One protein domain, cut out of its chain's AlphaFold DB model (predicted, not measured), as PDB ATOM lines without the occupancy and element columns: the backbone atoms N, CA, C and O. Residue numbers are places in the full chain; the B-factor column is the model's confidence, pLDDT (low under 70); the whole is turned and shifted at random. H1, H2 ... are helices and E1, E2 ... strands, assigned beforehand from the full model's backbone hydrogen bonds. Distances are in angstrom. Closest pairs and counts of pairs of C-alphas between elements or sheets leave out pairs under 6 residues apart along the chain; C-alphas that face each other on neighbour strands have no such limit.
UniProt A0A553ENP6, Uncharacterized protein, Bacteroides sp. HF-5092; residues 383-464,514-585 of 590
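AT A GLANCE: This is residues 383 to 464 and 514 to 585 of the 590 residues of an uncharacterized protein of Bacteroides sp. HF-5092 (UniProt A0A553ENP6). With little regular structure, this is a short solenoid: the chain winds in stacked turns that make two small parallel sheets, E1 E3 E5 and E2 E4 E6, and a long unnamed stretch, residues 550 to 574, leads out to H5. The 154 printed residues, mixed in class, have E1 E2 H1 E3 E4 E5 E6 H2 H3 H4 H5, holding only 50 residues. It is compact, radius of gyration of the C-alphas 15.6 A, spanning 50 by 39 by 27 A.

HOW THE PARTS SIT: Find E3, residues 450 to 452, between edge strands E1, 399 to 401, and E5, 517 to 519; N 400 and O 450, like N 519 and O 451, are 3.0 A apart. Likewise E4, 457 to 460, is between E2, 425 to 427, and E6, 524 to 527; N 459 and O 426 are 2.9 A apart, N 524 and O 458 2.8 A. H1, 434 to 443, only grazes E2 E4 E6; the closest C-alphas of H1 and E2, Asn 435 and Ile 426, are 5.5 A apart. H3, 539 to 542, and H4, 544 to 549, only graze E1 E3 E5. H2, 531 to 534, and H5, 575 to 580, are close but not clearly touching, closest C-alphas Lys 534 and Tyr 577, 7.3 A. Every O i to N i+4 pair is within hydrogen-bond range in H1, 1 of 2 in H4 and H5; H2 and H3 are too short for one.

IN THESE COORDINATES: Find C-alpha 399, where E1 begins, at (163.902, 133.959, 170.867); H5 ends at C-alpha 580, (151.804, 158.086, 172.177). H1 is 14.5 A long.

THE WHOLE: Residues 465 to 513 are not printed; C-alphas 464 and 514 are 18.2 A apart. Links E1 to E2 and H4 to H5 are long. No printed residue is under 70 in pLDDT.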
ATOM      1  N   GLU A 383     161.796 124.917 154.014       95.44
ATOM      2  CA  GLU A 383     160.770 125.396 153.073       95.44
ATOM      3  C   GLU A 383     159.475 125.792 153.790       95.44
ATOM      4  O   GLU A 383     158.575 126.399 153.210       95.44
ATOM      5  N   GLU A 384     159.382 125.446 155.072       95.25
ATOM      6  CA  GLU A 384     158.187 125.593 155.886       95.25
ATOM      7  C   GLU A 384     158.557 126.015 157.300       95.25
ATOM      8  O   GLU A 384     159.599 125.612 157.818       95.25
ATOM      9  N   ILE A 385     157.677 126.784 157.945       96.38
ATOM     10  CA  ILE A 385     157.752 126.980 159.395       96.38
ATOM     11  C   ILE A 385     157.231 125.685 160.043       96.38
ATOM     12  O   ILE A 385     156.053 125.365 159.856       96.38
ATOM     13  N   PRO A 386     158.052 124.939 160.807       95.44
ATOM     14  CA  PRO A 386     157.620 123.699 161.443       95.44
ATOM     15  C   PRO A 386     156.428 123.941 162.375       95.44
ATOM     16  O   PRO A 386     156.495 124.768 163.284       95.44
ATOM     17  N   THR A 387     155.339 123.200 162.173       92.31
ATOM     18  CA  THR A 387     154.068 123.407 162.893       92.31
ATOM     19  C   THR A 387     154.163 123.154 164.392       92.31
ATOM     20  O   THR A 387     153.360 123.707 165.135       92.31
ATOM     21  N   MET A 388     155.140 122.352 164.818       94.06
ATOM     22  CA  MET A 388     155.436 122.081 166.223       94.06
ATOM     23  C   MET A 388     156.002 123.289 166.979       94.06
ATOM     24  O   MET A 388     156.014 123.280 168.206       94.06
ATOM     25  N   LEU A 389     156.520 124.307 166.276       95.19
ATOM     26  CA  LEU A 389     157.010 125.536 166.896       95.19
ATOM     27  C   LEU A 389     155.825 126.419 167.281       95.19
ATOM     28  O   LEU A 389     155.459 127.361 166.578       95.19
ATOM     29  N   ASP A 390     155.232 126.082 168.416       93.50
ATOM     30  CA  ASP A 390     154.103 126.782 169.006       93.50
ATOM     31  C   ASP A 390     154.304 127.001 170.523       93.50
ATOM     32  O   ASP A 390     155.178 126.379 171.142       93.50
ATOM     33  N   PRO A 391     153.508 127.894 171.144       93.44
ATOM     34  CA  PRO A 391     153.633 128.202 172.567       93.44
ATOM     35  C   PRO A 391     153.314 127.040 173.517       93.44
ATOM     36  O   PRO A 391     153.742 127.093 174.672       93.44
ATOM     37  N   GLU A 392     152.550 126.033 173.081       93.94
ATOM     38  CA  GLU A 392     152.172 124.882 173.913       93.94
ATOM     39  C   GLU A 392     153.351 123.913 174.050       93.94
ATOM     40  O   GLU A 392     153.674 123.479 175.156       93.94
ATOM     41  N   ASN A 393     154.039 123.640 172.940       95.81
ATOM     42  CA  ASN A 393     155.236 122.805 172.901       95.81
ATOM     43  C   ASN A 393     156.465 123.523 173.489       95.81
ATOM     44  O   ASN A 393     157.299 122.897 174.144       95.81
ATOM     45  N   PHE A 394     156.567 124.845 173.306       97.50
ATOM     46  CA  PHE A 394     157.734 125.642 173.704       97.50
ATOM     47  C   PHE A 394     157.374 126.787 174.671       97.50
ATOM     48  O   PHE A 394     157.567 127.969 174.363       97.50
ATOM     49  N   PRO A 395     156.897 126.478 175.892       96.25
ATOM     50  CA  PRO A 395     156.329 127.470 176.808       96.25
ATOM     51  C   PRO A 395     157.345 128.473 177.372       96.25
ATOM     52  O   PRO A 395     156.931 129.470 177.970       96.25
ATOM     53  N   ASN A 396     158.646 128.215 177.220       97.62
ATOM     54  CA  ASN A 396     159.738 129.059 177.714       97.62
ATOM     55  C   ASN A 396     160.489 129.802 176.600       97.62
ATOM     56  O   ASN A 396     161.391 130.587 176.903       97.62
ATOM     57  N   LEU A 397     160.123 129.585 175.331       98.56
ATOM     58  CA  LEU A 397     160.844 130.149 174.198       98.56
ATOM     59  C   LEU A 397     160.625 131.663 174.117       98.56
ATOM     60  O   LEU A 397     159.497 132.148 174.048       98.56
ATOM     61  N   LYS A 398     161.735 132.398 174.125       98.56
ATOM     62  CA  LYS A 398     161.801 133.866 174.077       98.56
ATOM     63  C   LYS A 398     162.415 134.366 172.777       98.56
ATOM     64  O   LYS A 398     162.202 135.514 172.407       98.56
ATOM     65  N   SER A 399     163.216 133.554 172.094       98.81
ATOM     66  CA  SER A 399     163.902 133.959 170.867       98.81
ATOM     67  C   SER A 399     163.781 132.881 169.809       98.81
ATOM     68  O   SER A 399     164.231 131.761 170.039       98.81
ATOM     69  N   LEU A 400     163.250 133.250 168.645       98.81
ATOM     70  CA  LEU A 400     163.142 132.383 167.478       98.81
ATOM     71  C   LEU A 400     163.703 133.086 166.235       98.81
ATOM     72  O   LEU A 400     163.325 134.222 165.937       98.81
ATOM     73  N   SER A 401     164.597 132.415 165.508       98.69
ATOM     74  CA  SER A 401     165.162 132.923 164.252       98.69
ATOM     75  C   SER A 401     165.082 131.890 163.131       98.69
ATOM     76  O   SER A 401     165.592 130.780 163.263       98.69
ATOM     77  N   PHE A 402     164.501 132.318 162.012       98.06
ATOM     78  CA  PHE A 402     164.540 131.683 160.694       98.06
ATOM     79  C   PHE A 402     165.204 132.638 159.693       98.06
ATOM     80  O   PHE A 402     164.716 132.843 158.586       98.06
ATOM     81  N   THR A 403     166.293 133.296 160.091       98.06
ATOM     82  CA  THR A 403     166.982 134.246 159.208       98.06
ATOM     83  C   THR A 403     167.613 133.522 158.028       98.06
ATOM     84  O   THR A 403     168.381 132.585 158.230       98.06
ATOM     85  N   ASN A 404     167.375 134.014 156.815       95.75
ATOM     86  CA  ASN A 404     168.029 133.576 155.590       95.75
ATOM     87  C   ASN A 404     167.833 132.085 155.281       95.75
ATOM     88  O   ASN A 404     168.806 131.351 155.159       95.75
ATOM     89  N   MET A 405     166.588 131.614 155.165       95.81
ATOM     90  CA  MET A 405     166.303 130.224 154.764       95.81
ATOM     91  C   MET A 405     166.381 130.009 153.243       95.81
ATOM     92  O   MET A 405     165.941 128.978 152.732       95.81
ATOM     93  N   GLN A 406     166.860 131.008 152.497       90.44
ATOM     94  CA  GLN A 406     167.022 130.925 151.049       90.44
ATOM     95  C   GLN A 406     168.146 129.954 150.699       90.44
ATOM     96  O   GLN A 406     169.253 130.051 151.227       90.44
ATOM     97  N   ARG A 407     167.891 129.052 149.747       90.25
ATOM     98  CA  ARG A 407     168.927 128.125 149.259       90.25
ATOM     99  C   ARG A 407     169.827 128.759 148.211       90.25
ATOM    100  O   ARG A 407     171.013 128.453 148.127       90.25
ATOM    101  N   TYR A 408     169.259 129.643 147.400       87.69
ATOM    102  CA  TYR A 408     169.970 130.306 146.321       87.69
ATOM    103  C   TYR A 408     170.297 131.737 146.720       87.69
ATOM    104  O   TYR A 408     169.410 132.507 147.063       87.69
ATOM    105  N   SER A 409     171.569 132.114 146.596       75.75
ATOM    106  CA  SER A 409     172.060 133.444 146.975       75.75
ATOM    107  C   SER A 409     171.501 134.593 146.128       75.75
ATOM    108  O   SER A 409     171.711 135.754 146.461       75.75
ATOM    109  N   VAL A 410     170.828 134.293 145.011       78.75
ATOM    110  CA  VAL A 410     170.256 135.292 144.106       78.75
ATOM    111  C   VAL A 410     168.893 134.818 143.619       78.75
ATOM    112  O   VAL A 410     168.796 133.958 142.739       78.75
ATOM    113  N   VAL A 411     167.842 135.416 144.170       83.31
ATOM    114  CA  VAL A 411     166.470 135.369 143.654       83.31
ATOM    115  C   VAL A 411     166.074 136.812 143.354       83.31
ATOM    116  O   VAL A 411     165.995 137.627 144.271       83.31
ATOM    117  N   THR A 412     165.921 137.163 142.074       81.19
ATOM    118  CA  THR A 412     165.611 138.539 141.623       81.19
ATOM    119  C   THR A 412     164.161 138.716 141.180       81.19
ATOM    120  O   THR A 412     163.610 139.808 141.299       81.19
ATOM    121  N   ASN A 413     163.529 137.650 140.688       92.56
ATOM    122  CA  ASN A 413     162.141 137.649 140.247       92.56
ATOM    123  C   ASN A 413     161.487 136.316 140.629       92.56
ATOM    124  O   ASN A 413     161.740 135.297 139.997       92.56
ATOM    125  N   LEU A 414     160.638 136.335 141.658       92.25
ATOM    126  CA  LEU A 414     159.925 135.155 142.149       92.25
ATOM    127  C   LEU A 414     158.828 134.658 141.193       92.25
ATOM    128  O   LEU A 414     158.412 133.503 141.299       92.25
ATOM    129  N   GLN A 415     158.340 135.505 140.282       94.19
ATOM    130  CA  GLN A 415     157.332 135.129 139.287       94.19
ATOM    131  C   GLN A 415     157.911 134.191 138.228       94.19
ATOM    132  O   GLN A 415     157.240 133.249 137.810       94.19
ATOM    133  N   THR A 416     159.138 134.463 137.784       94.19
ATOM    134  CA  THR A 416     159.789 133.730 136.689       94.19
ATOM    135  C   THR A 416     160.809 132.702 137.163       94.19
ATOM    136  O   THR A 416     161.343 131.966 136.335       94.19
ATOM    137  N   ASP A 417     161.085 132.625 138.467       92.12
ATOM    138  CA  ASP A 417     161.982 131.618 139.023       92.12
ATOM    139  C   ASP A 417     161.382 130.212 138.891       92.12
ATOM    140  O   ASP A 417     160.321 129.911 139.445       92.12
ATOM    141  N   THR A 418     162.070 129.355 138.140       91.44
ATOM    142  CA  THR A 418     161.668 127.966 137.886       91.44
ATOM    143  C   THR A 418     162.423 126.960 138.747       91.44
ATOM    144  O   THR A 418     162.176 125.761 138.624       91.44
ATOM    145  N   ARG A 419     163.354 127.409 139.601       91.50
ATOM    146  CA  ARG A 419     164.114 126.507 140.469       91.50
ATOM    147  C   ARG A 419     163.208 125.938 141.554       91.50
ATOM    148  O   ARG A 419     162.381 126.637 142.138       91.50
ATOM    149  N   GLU A 420     163.395 124.658 141.835       89.62
ATOM    150  CA  GLU A 420     162.716 123.981 142.933       89.62
ATOM    151  C   GLU A 420     163.381 124.323 144.270       89.62
ATOM    152  O   GLU A 420     164.547 124.714 144.318       89.62
ATOM    153  N   HIS A 421     162.632 124.171 145.363       91.62
ATOM    154  CA  HIS A 421     163.142 124.313 146.726       91.62
ATOM    155  C   HIS A 421     163.881 125.632 147.017       91.62
ATOM    156  O   HIS A 421     164.994 125.645 147.543       91.62
ATOM    157  N   LEU A 422     163.264 126.770 146.697       92.31
ATOM    158  CA  LEU A 422     163.885 128.092 146.869       92.31
ATOM    159  C   LEU A 422     164.258 128.432 148.328       92.31
ATOM    160  O   LEU A 422     165.085 129.317 148.558       92.31
ATOM    161  N   GLY A 423     163.673 127.731 149.301       93.56
ATOM    162  CA  GLY A 423     163.781 128.017 150.729       93.56
ATOM    163  C   GLY A 423     162.421 128.362 151.326       93.56
ATOM    164  O   GLY A 423     161.388 127.943 150.798       93.56
ATOM    165  N   LEU A 424     162.407 129.147 152.406       96.12
ATOM    166  CA  LEU A 424     161.173 129.534 153.091       96.12
ATOM    167  C   LEU A 424     160.385 130.561 152.267       96.12
ATOM    168  O   LEU A 424     160.623 131.770 152.353       96.12
ATOM    169  N   VAL A 425     159.432 130.065 151.476       96.00
ATOM    170  CA  VAL A 425     158.489 130.869 150.688       96.00
ATOM    171  C   VAL A 425     157.159 130.956 151.429       96.00
ATOM    172  O   VAL A 425     156.575 129.933 151.790       96.00
ATOM    173  N   ILE A 426     156.660 132.175 151.639       97.19
ATOM    174  CA  ILE A 426     155.383 132.407 152.327       97.19
ATOM    175  C   ILE A 426     154.526 133.365 151.503       97.19
ATOM    176  O   ILE A 426     154.923 134.503 151.255       97.19
ATOM    177  N   ASN A 427     153.338 132.907 151.104       96.38
ATOM    178  CA  ASN A 427     152.377 133.695 150.340       96.38
ATOM    179  C   ASN A 427     151.330 134.341 151.255       96.38
ATOM    180  O   ASN A 427     150.259 133.765 151.483       96.38
ATOM    181  N   LEU A 428     151.586 135.561 151.727       96.94
ATOM    182  CA  LEU A 428     150.662 136.258 152.631       96.94
ATOM    183  C   LEU A 428     149.344 136.682 151.962       96.94
ATOM    184  O   LEU A 428     148.381 136.987 152.664       96.94
ATOM    185  N   ASN A 429     149.254 136.632 150.628       93.00
ATOM    186  CA  ASN A 429     148.008 136.894 149.901       93.00
ATOM    187  C   ASN A 429     147.036 135.697 149.927       93.00
ATOM    188  O   ASN A 429     145.878 135.844 149.540       93.00
ATOM    189  N   SER A 430     147.478 134.512 150.369       92.88
ATOM    190  CA  SER A 430     146.646 133.307 150.464       92.88
ATOM    191  C   SER A 430     146.380 132.928 151.918       92.88
ATOM    192  O   SER A 430     147.296 132.606 152.672       92.88
ATOM    193  N   SER A 431     145.106 132.890 152.310       89.38
ATOM    194  CA  SER A 431     144.686 132.427 153.640       89.38
ATOM    195  C   SER A 431     144.757 130.906 153.820       89.38
ATOM    196  O   SER A 431     144.708 130.440 154.956       89.38
ATOM    197  N   TYR A 432     144.877 130.147 152.727       90.75
ATOM    198  CA  TYR A 432     144.954 128.681 152.732       90.75
ATOM    199  C   TYR A 432     146.392 128.155 152.709       90.75
ATOM    200  O   TYR A 432     146.612 126.956 152.870       90.75
ATOM    201  N   ASP A 433     147.373 129.031 152.485       93.31
ATOM    202  CA  ASP A 433     148.778 128.651 152.491       93.31
ATOM    203  C   ASP A 433     149.214 128.226 153.904       93.31
ATOM    204  O   ASP A 433     149.024 128.952 154.886       93.31
ATOM    205  N   LYS A 434     149.798 127.028 154.017       94.62
ATOM    206  CA  LYS A 434     150.202 126.455 155.308       94.62
ATOM    207  C   LYS A 434     151.259 127.300 156.022       94.62
ATOM    208  O   LYS A 434     151.189 127.442 157.244       94.62
ATOM    209  N   ASN A 435     152.185 127.903 155.273       96.31
ATOM    210  CA  ASN A 435     153.214 128.765 155.838       96.31
ATOM    211  C   ASN A 435     152.614 130.096 156.292       96.31
ATOM    212  O   ASN A 435     153.018 130.607 157.329       96.31
ATOM    213  N   THR A 436     151.600 130.624 155.602       96.69
ATOM    214  CA  THR A 436     150.848 131.806 156.060       96.69
ATOM    215  C   THR A 436     150.093 131.534 157.357       96.69
ATOM    216  O   THR A 436     150.089 132.373 158.260       96.69
ATOM    217  N   ILE A 437     149.486 130.352 157.499       95.75
ATOM    218  CA  ILE A 437     148.842 129.938 158.754       95.75
ATOM    219  C   ILE A 437     149.881 129.848 159.881       95.75
ATOM    220  O   ILE A 437     149.656 130.395 160.962       95.75
ATOM    221  N   ALA A 438     151.024 129.202 159.635       96.69
ATOM    222  CA  ALA A 438     152.104 129.087 160.613       96.69
ATOM    223  C   ALA A 438     152.703 130.457 160.985       96.69
ATOM    224  O   ALA A 438     152.869 130.756 162.165       96.69
ATOM    225  N   PHE A 439     152.923 131.336 160.007       97.38
ATOM    226  CA  PHE A 439     153.370 132.712 160.217       97.38
ATOM    227  C   PHE A 439     152.413 133.484 161.133       97.38
ATOM    228  O   PHE A 439     152.843 134.070 162.126       97.38
ATOM    229  N   LYS A 440     151.099 133.422 160.877       96.38
ATOM    230  CA  LYS A 440     150.093 134.052 161.750       96.38
ATOM    231  C   LYS A 440     150.096 133.475 163.164       96.38
ATOM    232  O   LYS A 440     149.839 134.218 164.105       96.38
ATOM    233  N   LYS A 441     150.385 132.180 163.339       96.19
ATOM    234  CA  LYS A 441     150.556 131.581 164.674       96.19
ATOM    235  C   LYS A 441     151.773 132.156 165.399       96.19
ATOM    236  O   LYS A 441     151.640 132.504 166.567       96.19
ATOM    237  N   LEU A 442     152.909 132.335 164.715       97.19
ATOM    238  CA  LEU A 442     154.092 132.971 165.310       97.19
ATOM    239  C   LEU A 442     153.794 134.397 165.796       97.19
ATOM    240  O   LEU A 442     154.230 134.772 166.879       97.19
ATOM    241  N   LEU A 443     153.001 135.170 165.046       97.38
ATOM    242  CA  LEU A 443     152.603 136.529 165.436       97.38
ATOM    243  C   LEU A 443     151.743 136.582 166.719       97.38
ATOM    244  O   LEU A 443     151.686 137.612 167.387       97.38
ATOM    245  N   LYS A 444     151.093 135.475 167.099       96.62
ATOM    246  CA  LYS A 444     150.272 135.364 168.319       96.62
ATOM    247  C   LYS A 444     151.074 134.918 169.551       96.62
ATOM    248  O   LYS A 444     150.492 134.603 170.585       96.62
ATOM    249  N   TRP A 445     152.400 134.824 169.450       97.00
ATOM    250  CA  TRP A 445     153.233 134.247 170.501       97.00
ATOM    251  C   TRP A 445     153.626 135.281 171.564       97.00
ATOM    252  O   TRP A 445     154.677 135.917 171.492       97.00
ATOM    253  N   ASP A 446     152.802 135.396 172.606       93.56
ATOM    254  CA  ASP A 446     152.930 136.437 173.637       93.56
ATOM    255  C   ASP A 446     154.272 136.445 174.385       93.56
ATOM    256  O   ASP A 446     154.714 137.501 174.831       93.56
ATOM    257  N   LYS A 447     154.938 135.294 174.531       94.75
ATOM    258  CA  LYS A 447     156.206 135.170 175.273       94.75
ATOM    259  C   LYS A 447     157.464 135.474 174.454       94.75
ATOM    260  O   LYS A 447     158.536 135.585 175.051       94.75
ATOM    261  N   LEU A 448     157.369 135.609 173.128       97.56
ATOM    262  CA  LEU A 448     158.546 135.917 172.320       97.56
ATOM    263  C   LEU A 448     159.038 137.337 172.604       97.56
ATOM    264  O   LEU A 448     158.295 138.312 172.531       97.56
ATOM    265  N   GLU A 449     160.334 137.443 172.875       98.00
ATOM    266  CA  GLU A 449     161.096 138.685 172.963       98.00
ATOM    267  C   GLU A 449     161.827 139.003 171.651       98.00
ATOM    268  O   GLU A 449     162.152 140.163 171.384       98.00
ATOM    269  N   ARG A 450     162.096 137.988 170.824       98.69
ATOM    270  CA  ARG A 450     162.716 138.129 169.507       98.69
ATOM    271  C   ARG A 450     162.084 137.168 168.508       98.69
ATOM    272  O   ARG A 450     162.076 135.962 168.739       98.69
ATOM    273  N   LEU A 451     161.671 137.714 167.369       98.69
ATOM    274  CA  LEU A 451     161.306 136.958 166.177       98.69
ATOM    275  C   LEU A 451     162.056 137.536 164.975       98.69
ATOM    276  O   LEU A 451     161.919 138.721 164.669       98.69
ATOM    277  N   SER A 452     162.849 136.707 164.300       98.62
ATOM    278  CA  SER A 452     163.541 137.100 163.072       98.62
ATOM    279  C   SER A 452     163.207 136.162 161.917       98.62
ATOM    280  O   SER A 452     163.356 134.946 162.007       98.62
ATOM    281  N   LEU A 453     162.744 136.772 160.835       98.56
ATOM    282  CA  LEU A 453     162.369 136.196 159.548       98.56
ATOM    283  C   LEU A 453     163.084 136.943 158.411       98.56
ATOM    284  O   LEU A 453     162.605 136.967 157.275       98.56
ATOM    285  N   THR A 454     164.206 137.589 158.724       98.31
ATOM    286  CA  THR A 454     165.001 138.379 157.786       98.31
ATOM    287  C   THR A 454     165.491 137.521 156.625       98.31
ATOM    288  O   THR A 454     165.919 136.390 156.844       98.31
ATOM    289  N   GLY A 455     165.496 138.058 155.407       96.38
ATOM    290  CA  GLY A 455     166.176 137.404 154.287       96.38
ATOM    291  C   GLY A 455     165.468 136.151 153.777       96.38
ATOM    292  O   GLY A 455     166.142 135.218 153.356       96.38
ATOM    293  N   ASN A 456     164.140 136.070 153.834       97.44
ATOM    294  CA  ASN A 456     163.377 134.933 153.303       97.44
ATOM    295  C   ASN A 456     162.633 135.317 152.010       97.44
ATOM    296  O   ASN A 456     162.881 136.365 151.417       97.44
ATOM    297  N   LEU A 457     161.723 134.455 151.549       96.75
ATOM    298  CA  LEU A 457     160.901 134.677 150.356       96.75
ATOM    299  C   LEU A 457     159.431 134.894 150.748       96.75
ATOM    300  O   LEU A 457     158.512 134.300 150.180       96.75
ATOM    301  N   ILE A 458     159.213 135.723 151.772       97.50
ATOM    302  CA  ILE A 458     157.879 136.118 152.240       97.50
ATOM    303  C   ILE A 458     157.371 137.241 151.339       97.50
ATOM    304  O   ILE A 458     158.040 138.264 151.213       97.50
ATOM    305  N   TYR A 459     156.200 137.077 150.730       97.25
ATOM    306  CA  TYR A 459     155.631 138.076 149.825       97.25
ATOM    307  C   TYR A 459     154.149 138.341 150.074       97.25
ATOM    308  O   TYR A 459     153.453 137.565 150.733       97.25
ATOM    309  N   GLY A 460     153.667 139.449 149.511       95.94
ATOM    310  CA  GLY A 460     152.317 139.960 149.727       95.94
ATOM    311  C   GLY A 460     152.241 140.974 150.868       95.94
ATOM    312  O   GLY A 460     153.260 141.494 151.323       95.94
ATOM    313  N   GLN A 461     151.016 141.270 151.303       95.25
ATOM    314  CA  GLN A 461     150.770 142.262 152.349       95.25
ATOM    315  C   GLN A 461     150.816 141.644 153.748       95.25
ATOM    316  O   GLN A 461     150.285 140.558 153.987       95.25
ATOM    317  N   LEU A 462     151.405 142.371 154.700       96.94
ATOM    318  CA  LEU A 462     151.363 141.993 156.111       96.94
ATOM    319  C   LEU A 462     149.906 141.931 156.622       96.94
ATOM    320  O   LEU A 462     149.106 142.816 156.307       96.94
ATOM    321  N   PRO A 463     149.540 140.907 157.417       96.50
ATOM    322  CA  PRO A 463     148.170 140.732 157.889       96.50
ATOM    323  C   PRO A 463     147.782 141.791 158.931       96.50
ATOM    324  O   PRO A 463     148.592 142.171 159.776       96.50
ATOM    325  N   ASP A 464     146.517 142.219 158.918       95.00
ATOM    326  CA  ASP A 464     145.984 143.202 159.877       95.00
ATOM    327  C   ASP A 464     145.764 142.640 161.292       95.00
ATOM    328  O   ASP A 464     145.672 143.411 162.244       95.00
ATOM    329  N   ASN A 514     155.363 141.190 173.852       95.00
ATOM    330  CA  ASN A 514     156.650 141.242 174.554       95.00
ATOM    331  C   ASN A 514     157.865 141.258 173.616       95.00
ATOM    332  O   ASN A 514     159.006 141.280 174.087       95.00
ATOM    333  N   THR A 515     157.649 141.278 172.298       97.50
ATOM    334  CA  THR A 515     158.733 141.241 171.321       97.50
ATOM    335  C   THR A 515     159.466 142.572 171.296       97.50
ATOM    336  O   THR A 515     158.915 143.622 170.980       97.50
ATOM    337  N   LYS A 516     160.756 142.518 171.617       96.19
ATOM    338  CA  LYS A 516     161.696 143.643 171.631       96.19
ATOM    339  C   LYS A 516     162.465 143.756 170.322       96.19
ATOM    340  O   LYS A 516     163.003 144.822 170.047       96.19
ATOM    341  N   VAL A 517     162.520 142.676 169.541       97.81
ATOM    342  CA  VAL A 517     163.105 142.652 168.199       97.81
ATOM    343  C   VAL A 517     162.207 141.852 167.268       97.81
ATOM    344  O   VAL A 517     162.120 140.631 167.392       97.81
ATOM    345  N   PHE A 518     161.571 142.544 166.329       98.56
ATOM    346  CA  PHE A 518     160.855 141.933 165.219       98.56
ATOM    347  C   PHE A 518     161.568 142.303 163.923       98.56
ATOM    348  O   PHE A 518     161.660 143.483 163.589       98.56
ATOM    349  N   ALA A 519     162.102 141.302 163.227       98.62
ATOM    350  CA  ALA A 519     162.833 141.508 161.987       98.62
ATOM    351  C   ALA A 519     162.224 140.681 160.857       98.62
ATOM    352  O   ALA A 519     162.136 139.460 160.950       98.62
ATOM    353  N   ILE A 520     161.798 141.361 159.800       98.44
ATOM    354  CA  ILE A 520     161.185 140.791 158.593       98.44
ATOM    355  C   ILE A 520     161.668 141.519 157.322       98.44
ATOM    356  O   ILE A 520     161.070 141.431 156.251       98.44
ATOM    357  N   ASN A 521     162.779 142.243 157.435       98.00
ATOM    358  CA  ASN A 521     163.469 142.897 156.331       98.00
ATOM    359  C   ASN A 521     164.067 141.898 155.335       98.00
ATOM    360  O   ASN A 521     164.199 140.709 155.633       98.00
ATOM    361  N   LEU A 522     164.466 142.397 154.164       96.94
ATOM    362  CA  LEU A 522     165.063 141.598 153.085       96.94
ATOM    363  C   LEU A 522     164.137 140.449 152.637       96.94
ATOM    364  O   LEU A 522     164.567 139.320 152.421       96.94
ATOM    365  N   ASN A 523     162.838 140.735 152.565       97.69
ATOM    366  CA  ASN A 523     161.816 139.856 152.009       97.69
ATOM    367  C   ASN A 523     161.193 140.518 150.765       97.69
ATOM    368  O   ASN A 523     161.691 141.521 150.254       97.69
ATOM    369  N   PHE A 524     160.101 139.942 150.267       97.25
ATOM    370  CA  PHE A 524     159.360 140.377 149.083       97.25
ATOM    371  C   PHE A 524     158.003 141.001 149.468       97.25
ATOM    372  O   PHE A 524     157.015 140.889 148.736       97.25
ATOM    373  N   LEU A 525     157.922 141.618 150.653       97.31
ATOM    374  CA  LEU A 525     156.689 142.224 151.156       97.31
ATOM    375  C   LEU A 525     156.305 143.464 150.346       97.31
ATOM    376  O   LEU A 525     157.160 144.187 149.833       97.31
ATOM    377  N   SER A 526     155.002 143.720 150.243       94.25
ATOM    378  CA  SER A 526     154.494 144.911 149.565       94.25
ATOM    379  C   SER A 526     153.143 145.386 150.099       94.25
ATOM    380  O   SER A 526     152.464 144.676 150.839       94.25
ATOM    381  N   GLY A 527     152.716 146.578 149.671       92.75
ATOM    382  CA  GLY A 527     151.433 147.174 150.061       92.75
ATOM    383  C   GLY A 527     151.541 148.006 151.334       92.75
ATOM    384  O   GLY A 527     152.570 148.629 151.590       92.75
ATOM    385  N   THR A 528     150.481 148.013 152.141       93.94
ATOM    386  CA  THR A 528     150.410 148.854 153.346       93.94
ATOM    387  C   THR A 528     150.974 148.167 154.593       93.94
ATOM    388  O   THR A 528     151.097 146.941 154.664       93.94
ATOM    389  N   VAL A 529     151.299 148.971 155.611       94.69
ATOM    390  CA  VAL A 529     151.804 148.509 156.912       94.69
ATOM    391  C   VAL A 529     150.673 148.568 157.953       94.69
ATOM    392  O   VAL A 529     150.176 149.670 158.233       94.69
ATOM    393  N   PRO A 530     150.283 147.427 158.557       95.31
ATOM    394  CA  PRO A 530     149.243 147.369 159.580       95.31
ATOM    395  C   PRO A 530     149.504 148.264 160.794       95.31
ATOM    396  O   PRO A 530     150.642 148.443 161.234       95.31
ATOM    397  N   ASP A 531     148.428 148.775 161.393       93.69
ATOM    398  CA  ASP A 531     148.515 149.661 162.557       93.69
ATOM    399  C   ASP A 531     149.106 148.973 163.789       93.69
ATOM    400  O   ASP A 531     149.827 149.624 164.540       93.69
ATOM    401  N   TRP A 532     148.921 147.657 163.956       97.12
ATOM    402  CA  TRP A 532     149.520 146.924 165.078       97.12
ATOM    403  C   TRP A 532     151.048 146.990 165.106       97.12
ATOM    404  O   TRP A 532     151.626 146.914 166.185       97.12
ATOM    405  N   ILE A 533     151.701 147.197 163.956       97.25
ATOM    406  CA  ILE A 533     153.152 147.402 163.882       97.25
ATOM    407  C   ILE A 533     153.504 148.812 164.348       97.25
ATOM    408  O   ILE A 533     154.303 148.981 165.264       97.25
ATOM    409  N   LYS A 534     152.895 149.829 163.726       94.62
ATOM    410  CA  LYS A 534     153.207 151.251 163.968       94.62
ATOM    411  C   LYS A 534     152.862 151.682 165.397       94.62
ATOM    412  O   LYS A 534     153.545 152.518 165.979       94.62
ATOM    413  N   ASN A 535     151.822 151.076 165.962       95.88
ATOM    414  CA  ASN A 535     151.338 151.346 167.310       95.88
ATOM    415  C   ASN A 535     151.999 150.448 168.364       95.88
ATOM    416  O   ASN A 535     151.677 150.586 169.542       95.88
ATOM    417  N   HIS A 536     152.890 149.524 167.986       97.06
ATOM    418  CA  HIS A 536     153.445 148.541 168.913       97.06
ATOM    419  C   HIS A 536     154.259 149.206 170.047       97.06
ATOM    420  O   HIS A 536     155.115 150.047 169.762       97.06
ATOM    421  N   PRO A 537     154.127 148.788 171.324       95.81
ATOM    422  CA  PRO A 537     154.879 149.360 172.456       95.81
ATOM    423  C   PRO A 537     156.411 149.361 172.334       95.81
ATOM    424  O   PRO A 537     157.118 150.112 173.019       95.81
ATOM    425  N   TYR A 538     156.939 148.490 171.475       96.12
ATOM    426  CA  TYR A 538     158.364 148.345 171.185       96.12
ATOM    427  C   TYR A 538     158.751 148.790 169.768       96.12
ATOM    428  O   TYR A 538     159.893 148.571 169.383       96.12
ATOM    429  N   TYR A 539     157.857 149.435 169.012       96.62
ATOM    430  CA  TYR A 539     158.084 149.812 167.610       96.62
ATOM    431  C   TYR A 539     159.404 150.570 167.387       96.62
ATOM    432  O   TYR A 539     160.188 150.178 166.533       96.62
ATOM    433  N   SER A 540     159.731 151.571 168.216       94.88
ATOM    434  CA  SER A 540     161.034 152.267 168.142       94.88
ATOM    435  C   SER A 540     162.243 151.350 168.377       94.88
ATOM    436  O   SER A 540     163.266 151.497 167.715       94.88
ATOM    437  N   LYS A 541     162.131 150.373 169.289       94.12
ATOM    438  CA  LYS A 541     163.193 149.390 169.567       94.12
ATOM    439  C   LYS A 541     163.349 148.349 168.467       94.12
ATOM    440  O   LYS A 541     164.402 147.726 168.385       94.12
ATOM    441  N   TRP A 542     162.317 148.150 167.650       97.06
ATOM    442  CA  TRP A 542     162.398 147.261 166.498       97.06
ATOM    443  C   TRP A 542     163.279 147.818 165.392       97.06
ATOM    444  O   TRP A 542     163.594 147.048 164.503       97.06
ATOM    445  N   ASP A 543     163.671 149.098 165.442       96.31
ATOM    446  CA  ASP A 543     164.370 149.783 164.351       96.31
ATOM    447  C   ASP A 543     163.683 149.492 162.997       96.31
ATOM    448  O   ASP A 543     164.189 148.750 162.149       96.31
ATOM    449  N   PRO A 544     162.454 150.012 162.817       97.00
ATOM    450  CA  PRO A 544     161.560 149.577 161.753       97.00
ATOM    451  C   PRO A 544     162.083 149.954 160.366       97.00
ATOM    452  O   PRO A 544     161.785 149.253 159.406       97.00
ATOM    453  N   PHE A 545     162.900 151.002 160.247       96.69
ATOM    454  CA  PHE A 545     163.536 151.382 158.987       96.69
ATOM    455  C   PHE A 545     164.492 150.295 158.495       96.69
ATOM    456  O   PHE A 545     164.448 149.925 157.322       96.69
ATOM    457  N   THR A 546     165.270 149.708 159.403       96.88
ATOM    458  CA  THR A 546     166.203 148.623 159.086       96.88
ATOM    459  C   THR A 546     165.507 147.268 159.008       96.88
ATOM    460  O   THR A 546     165.709 146.516 158.057       96.88
ATOM    461  N   PHE A 547     164.701 146.926 160.013       98.19
ATOM    462  CA  PHE A 547     164.237 145.552 160.224       98.19
ATOM    463  C   PHE A 547     162.818 145.272 159.727       98.19
ATOM    464  O   PHE A 547     162.406 144.112 159.728       98.19
ATOM    465  N   ILE A 548     162.084 146.282 159.250       97.62
ATOM    466  CA  ILE A 548     160.745 146.103 158.669       97.62
ATOM    467  C   ILE A 548     160.682 146.687 157.260       97.62
ATOM    468  O   ILE A 548     160.385 145.953 156.328       97.62
ATOM    469  N   TYR A 549     160.970 147.973 157.078       96.81
ATOM    470  CA  TYR A 549     160.729 148.676 155.816       96.81
ATOM    471  C   TYR A 549     161.741 148.365 154.723       96.81
ATOM    472  O   TYR A 549     161.371 148.389 153.556       96.81
ATOM    473  N   THR A 550     162.976 148.017 155.086       96.50
ATOM    474  CA  THR A 550     163.989 147.590 154.115       96.50
ATOM    475  C   THR A 550     163.607 146.223 153.540       96.50
ATOM    476  O   THR A 550     163.761 145.197 154.203       96.50
ATOM    477  N   GLN A 551     163.093 146.187 152.314       96.50
ATOM    478  CA  GLN A 551     162.756 144.956 151.596       96.50
ATOM    479  C   GLN A 551     163.746 144.731 150.447       96.50
ATOM    480  O   GLN A 551     164.711 145.474 150.280       96.50
ATOM    481  N   GLU A 552     163.555 143.667 149.673       94.56
ATOM    482  CA  GLU A 552     164.307 143.441 148.439       94.56
ATOM    483  C   GLU A 552     163.804 144.370 147.315       94.56
ATOM    484  O   GLU A 552     163.239 143.932 146.309       94.56
ATOM    485  N   ASP A 553     163.958 145.676 147.529       86.31
ATOM    486  CA  ASP A 553     163.347 146.730 146.723       86.31
ATOM    487  C   ASP A 553     163.694 146.601 145.232       86.31
ATOM    488  O   ASP A 553     164.830 146.323 144.836       86.31
ATOM    489  N   GLY A 554     162.687 146.797 144.378       85.19
ATOM    490  CA  GLY A 554     162.832 146.684 142.923       85.19
ATOM    491  C   GLY A 554     162.816 145.249 142.379       85.19
ATOM    492  O   GLY A 554     162.773 145.073 141.159       85.19
ATOM    493  N   LYS A 555     162.797 144.220 143.239       94.31
ATOM    494  CA  LYS A 555     162.515 142.839 142.820       94.31
ATOM    495  C   LYS A 555     161.028 142.620 142.551       94.31
ATOM    496  O   LYS A 555     160.185 143.449 142.889       94.31
ATOM    497  N   ILE A 556     160.712 141.487 141.926       95.06
ATOM    498  CA  ILE A 556     159.342 141.109 141.552       95.06
ATOM    499  C   ILE A 556     158.903 139.885 142.360       95.06
ATOM    500  O   ILE A 556     159.632 138.892 142.435       95.06
ATOM    501  N   ASP A 557     157.715 139.955 142.964       94.75
ATOM    502  CA  ASP A 557     157.110 138.848 143.707       94.75
ATOM    503  C   ASP A 557     156.404 137.820 142.794       94.75
ATOM    504  O   ASP A 557     156.293 138.003 141.585       94.75
ATOM    505  N   LYS A 558     155.877 136.724 143.365       93.38
ATOM    506  CA  LYS A 558     155.150 135.673 142.615       93.38
ATOM    507  C   LYS A 558     153.905 136.173 141.870       93.38
ATOM    508  O   LYS A 558     153.441 135.495 140.955       93.38
ATOM    509  N   THR A 559     153.339 137.312 142.266       93.38
ATOM    510  CA  THR A 559     152.159 137.916 141.630       93.38
ATOM    511  C   THR A 559     152.522 138.888 140.506       93.38
ATOM    512  O   THR A 559     151.634 139.349 139.794       93.38
ATOM    513  N   GLY A 560     153.816 139.162 140.302       93.19
ATOM    514  CA  GLY A 560     154.292 140.154 139.338       93.19
ATOM    515  C   GLY A 560     154.345 141.577 139.900       93.19
ATOM    516  O   GLY A 560     154.573 142.516 139.139       93.19
ATOM    517  N   LYS A 561     154.130 141.761 141.208       93.19
ATOM    518  CA  LYS A 561     154.183 143.071 141.861       93.19
ATOM    519  C   LYS A 561     155.625 143.423 142.231       93.19
ATOM    520  O   LYS A 561     156.401 142.557 142.636       93.19
ATOM    521  N   VAL A 562     155.969 144.705 142.103       93.38
ATOM    522  CA  VAL A 562     157.248 145.240 142.585       93.38
ATOM    523  C   VAL A 562     157.254 145.234 144.115       93.38
ATOM    524  O   VAL A 562     156.296 145.681 144.749       93.38
ATOM    525  N   VAL A 563     158.324 144.695 144.692       95.56
ATOM    526  CA  VAL A 563     158.565 144.609 146.136       95.56
ATOM    527  C   VAL A 563     158.802 145.996 146.731       95.56
ATOM    528  O   VAL A 563     159.429 146.845 146.095       95.56
ATOM    529  N   GLY A 564     158.315 146.194 147.956       94.81
ATOM    530  CA  GLY A 564     158.391 147.452 148.691       94.81
ATOM    531  C   GLY A 564     157.024 147.870 149.230       94.81
ATOM    532  O   GLY A 564     155.981 147.612 148.616       94.81
ATOM    533  N   PHE A 565     157.020 148.495 150.406       95.06
ATOM    534  CA  PHE A 565     155.806 149.095 150.960       95.06
ATOM    535  C   PHE A 565     155.442 150.378 150.211       95.06
ATOM    536  O   PHE A 565     156.305 151.056 149.651       95.06
ATOM    537  N   ASP A 566     154.157 150.718 150.235       92.50
ATOM    538  CA  ASP A 566     153.670 151.969 149.661       92.50
ATOM    539  C   ASP A 566     154.332 153.158 150.389       92.50
ATOM    540  O   ASP A 566     154.511 153.138 151.611       92.50
ATOM    541  N   SER A 567     154.741 154.197 149.652       87.06
ATOM    542  CA  SER A 567     155.558 155.288 150.214       87.06
ATOM    543  C   SER A 567     154.863 156.053 151.342       87.06
ATOM    544  O   SER A 567     155.518 156.561 152.244       87.06
ATOM    545  N   ASP A 568     153.535 156.137 151.296       88.75
ATOM    546  CA  ASP A 568     152.684 156.743 152.320       88.75
ATOM    547  C   ASP A 568     152.482 155.843 153.553       88.75
ATOM    548  O   ASP A 568     152.095 156.329 154.617       88.75
ATOM    549  N   ALA A 569     152.790 154.546 153.449       86.25
ATOM    550  CA  ALA A 569     152.767 153.615 154.573       86.25
ATOM    551  C   ALA A 569     154.033 153.689 155.451       86.25
ATOM    552  O   ALA A 569     154.008 153.206 156.589       86.25
ATOM    553  N   ILE A 570     155.121 154.288 154.951       91.94
ATOM    554  CA  ILE A 570     156.390 154.449 155.671       91.94
ATOM    555  C   ILE A 570     156.421 155.837 156.334       91.94
ATOM    556  O   ILE A 570     156.401 156.854 155.640       91.94
ATOM    557  N   PRO A 571     156.486 155.929 157.674       92.81
ATOM    558  CA  PRO A 571     156.584 157.221 158.339       92.81
ATOM    559  C   PRO A 571     157.953 157.863 158.078       92.81
ATOM    560  O   PRO A 571     158.971 157.179 158.084       92.81
ATOM    561  N   ALA A 572     158.006 159.188 157.908       92.00
ATOM    562  CA  ALA A 572     159.269 159.902 157.678       92.00
ATOM    563  C   ALA A 572     160.235 159.828 158.878       92.00
ATOM    564  O   ALA A 572     161.451 159.905 158.714       92.00
ATOM    565  N   ASN A 573     159.691 159.713 160.091       93.50
ATOM    566  CA  ASN A 573     160.426 159.591 161.344       93.50
ATOM    567  C   ASN A 573     159.525 158.958 162.428       93.50
ATOM    568  O   ASN A 573     158.396 158.549 162.157       93.50
ATOM    569  N   LEU A 574     160.011 158.881 163.669       95.75
ATOM    570  CA  LEU A 574     159.280 158.291 164.799       95.75
ATOM    571  C   LEU A 574     158.485 159.312 165.638       95.75
ATOM    572  O   LEU A 574     158.013 158.959 166.716       95.75
ATOM    573  N   ASP A 575     158.307 160.561 165.193       94.75
ATOM    574  CA  ASP A 575     157.687 161.607 166.022       94.75
ATOM    575  C   ASP A 575     156.254 161.267 166.432       94.75
ATOM    576  O   ASP A 575     155.938 161.314 167.619       94.75
ATOM    577  N   LYS A 576     155.428 160.808 165.484       93.38
ATOM    578  CA  LYS A 576     154.053 160.364 165.764       93.38
ATOM    579  C   LYS A 576     154.001 159.186 166.742       93.38
ATOM    580  O   LYS A 576     153.066 159.060 167.523       93.38
ATOM    581  N   TYR A 577     155.005 158.309 166.717       95.81
ATOM    582  CA  TYR A 577     155.111 157.232 167.700       95.81
ATOM    583  C   TYR A 577     155.409 157.799 169.098       95.81
ATOM    584  O   TYR A 577     154.783 157.396 170.075       95.81
ATOM    585  N   TYR A 578     156.314 158.773 169.207       96.06
ATOM    586  CA  TYR A 578     156.659 159.386 170.492       96.06
ATOM    587  C   TYR A 578     155.550 160.258 171.092       96.06
ATOM    588  O   TYR A 578     155.577 160.480 172.297       96.06
ATOM    589  N   GLU A 579     154.566 160.712 170.312       95.06
ATOM    590  CA  GLU A 579     153.355 161.350 170.859       95.06
ATOM    591  C   GLU A 579     152.584 160.391 171.777       95.06
ATOM    592  O   GLU A 579     152.179 160.770 172.873       95.06
ATOM    593  N   TRP A 580     152.461 159.123 171.376       96.38
ATOM    594  CA  TRP A 580     151.804 158.086 172.177       96.38
ATOM    595  C   TRP A 580     152.725 157.450 173.221       96.38
ATOM    596  O   TRP A 580     152.258 156.974 174.255       96.38
ATOM    597  N   TYR A 581     154.036 157.462 172.973       96.31
ATOM    598  CA  TYR A 581     155.056 156.871 173.841       96.31
ATOM    599  C   TYR A 581     156.141 157.892 174.230       96.31
ATOM    600  O   TYR A 581     157.315 157.705 173.892       96.31
ATOM    601  N   PRO A 582     155.806 158.968 174.965       94.38
ATOM    602  CA  PRO A 582     156.730 160.078 175.216       94.38
ATOM    603  C   PRO A 582     157.985 159.659 175.989       94.38
ATOM    604  O   PRO A 582     159.081 160.117 175.676       94.38
ATOM    605  N   MET A 583     157.861 158.711 176.925       92.00
ATOM    606  CA  MET A 583     158.993 158.169 177.699       92.00
ATOM    607  C   MET A 583     159.985 157.341 176.860       92.00
ATOM    608  O   MET A 583     161.027 156.931 177.362       92.00
ATOM    609  N   ARG A 584     159.663 157.045 175.593       91.06
ATOM    610  CA  ARG A 584     160.558 156.350 174.654       91.06
ATOM    611  C   ARG A 584     161.369 157.302 173.788       91.06
ATOM    612  O   ARG A 584     162.265 156.829 173.091       91.06
ATOM    613  N   ARG A 585     161.039 158.596 173.776       91.62
ATOM    614  CA  ARG A 585     161.751 159.573 172.954       91.62
ATOM    615  C   ARG A 585     163.208 159.639 173.429       91.62
ATOM    616  O   ARG A 585     163.421 159.852 174.621       91.62
TER     617      ARG A 585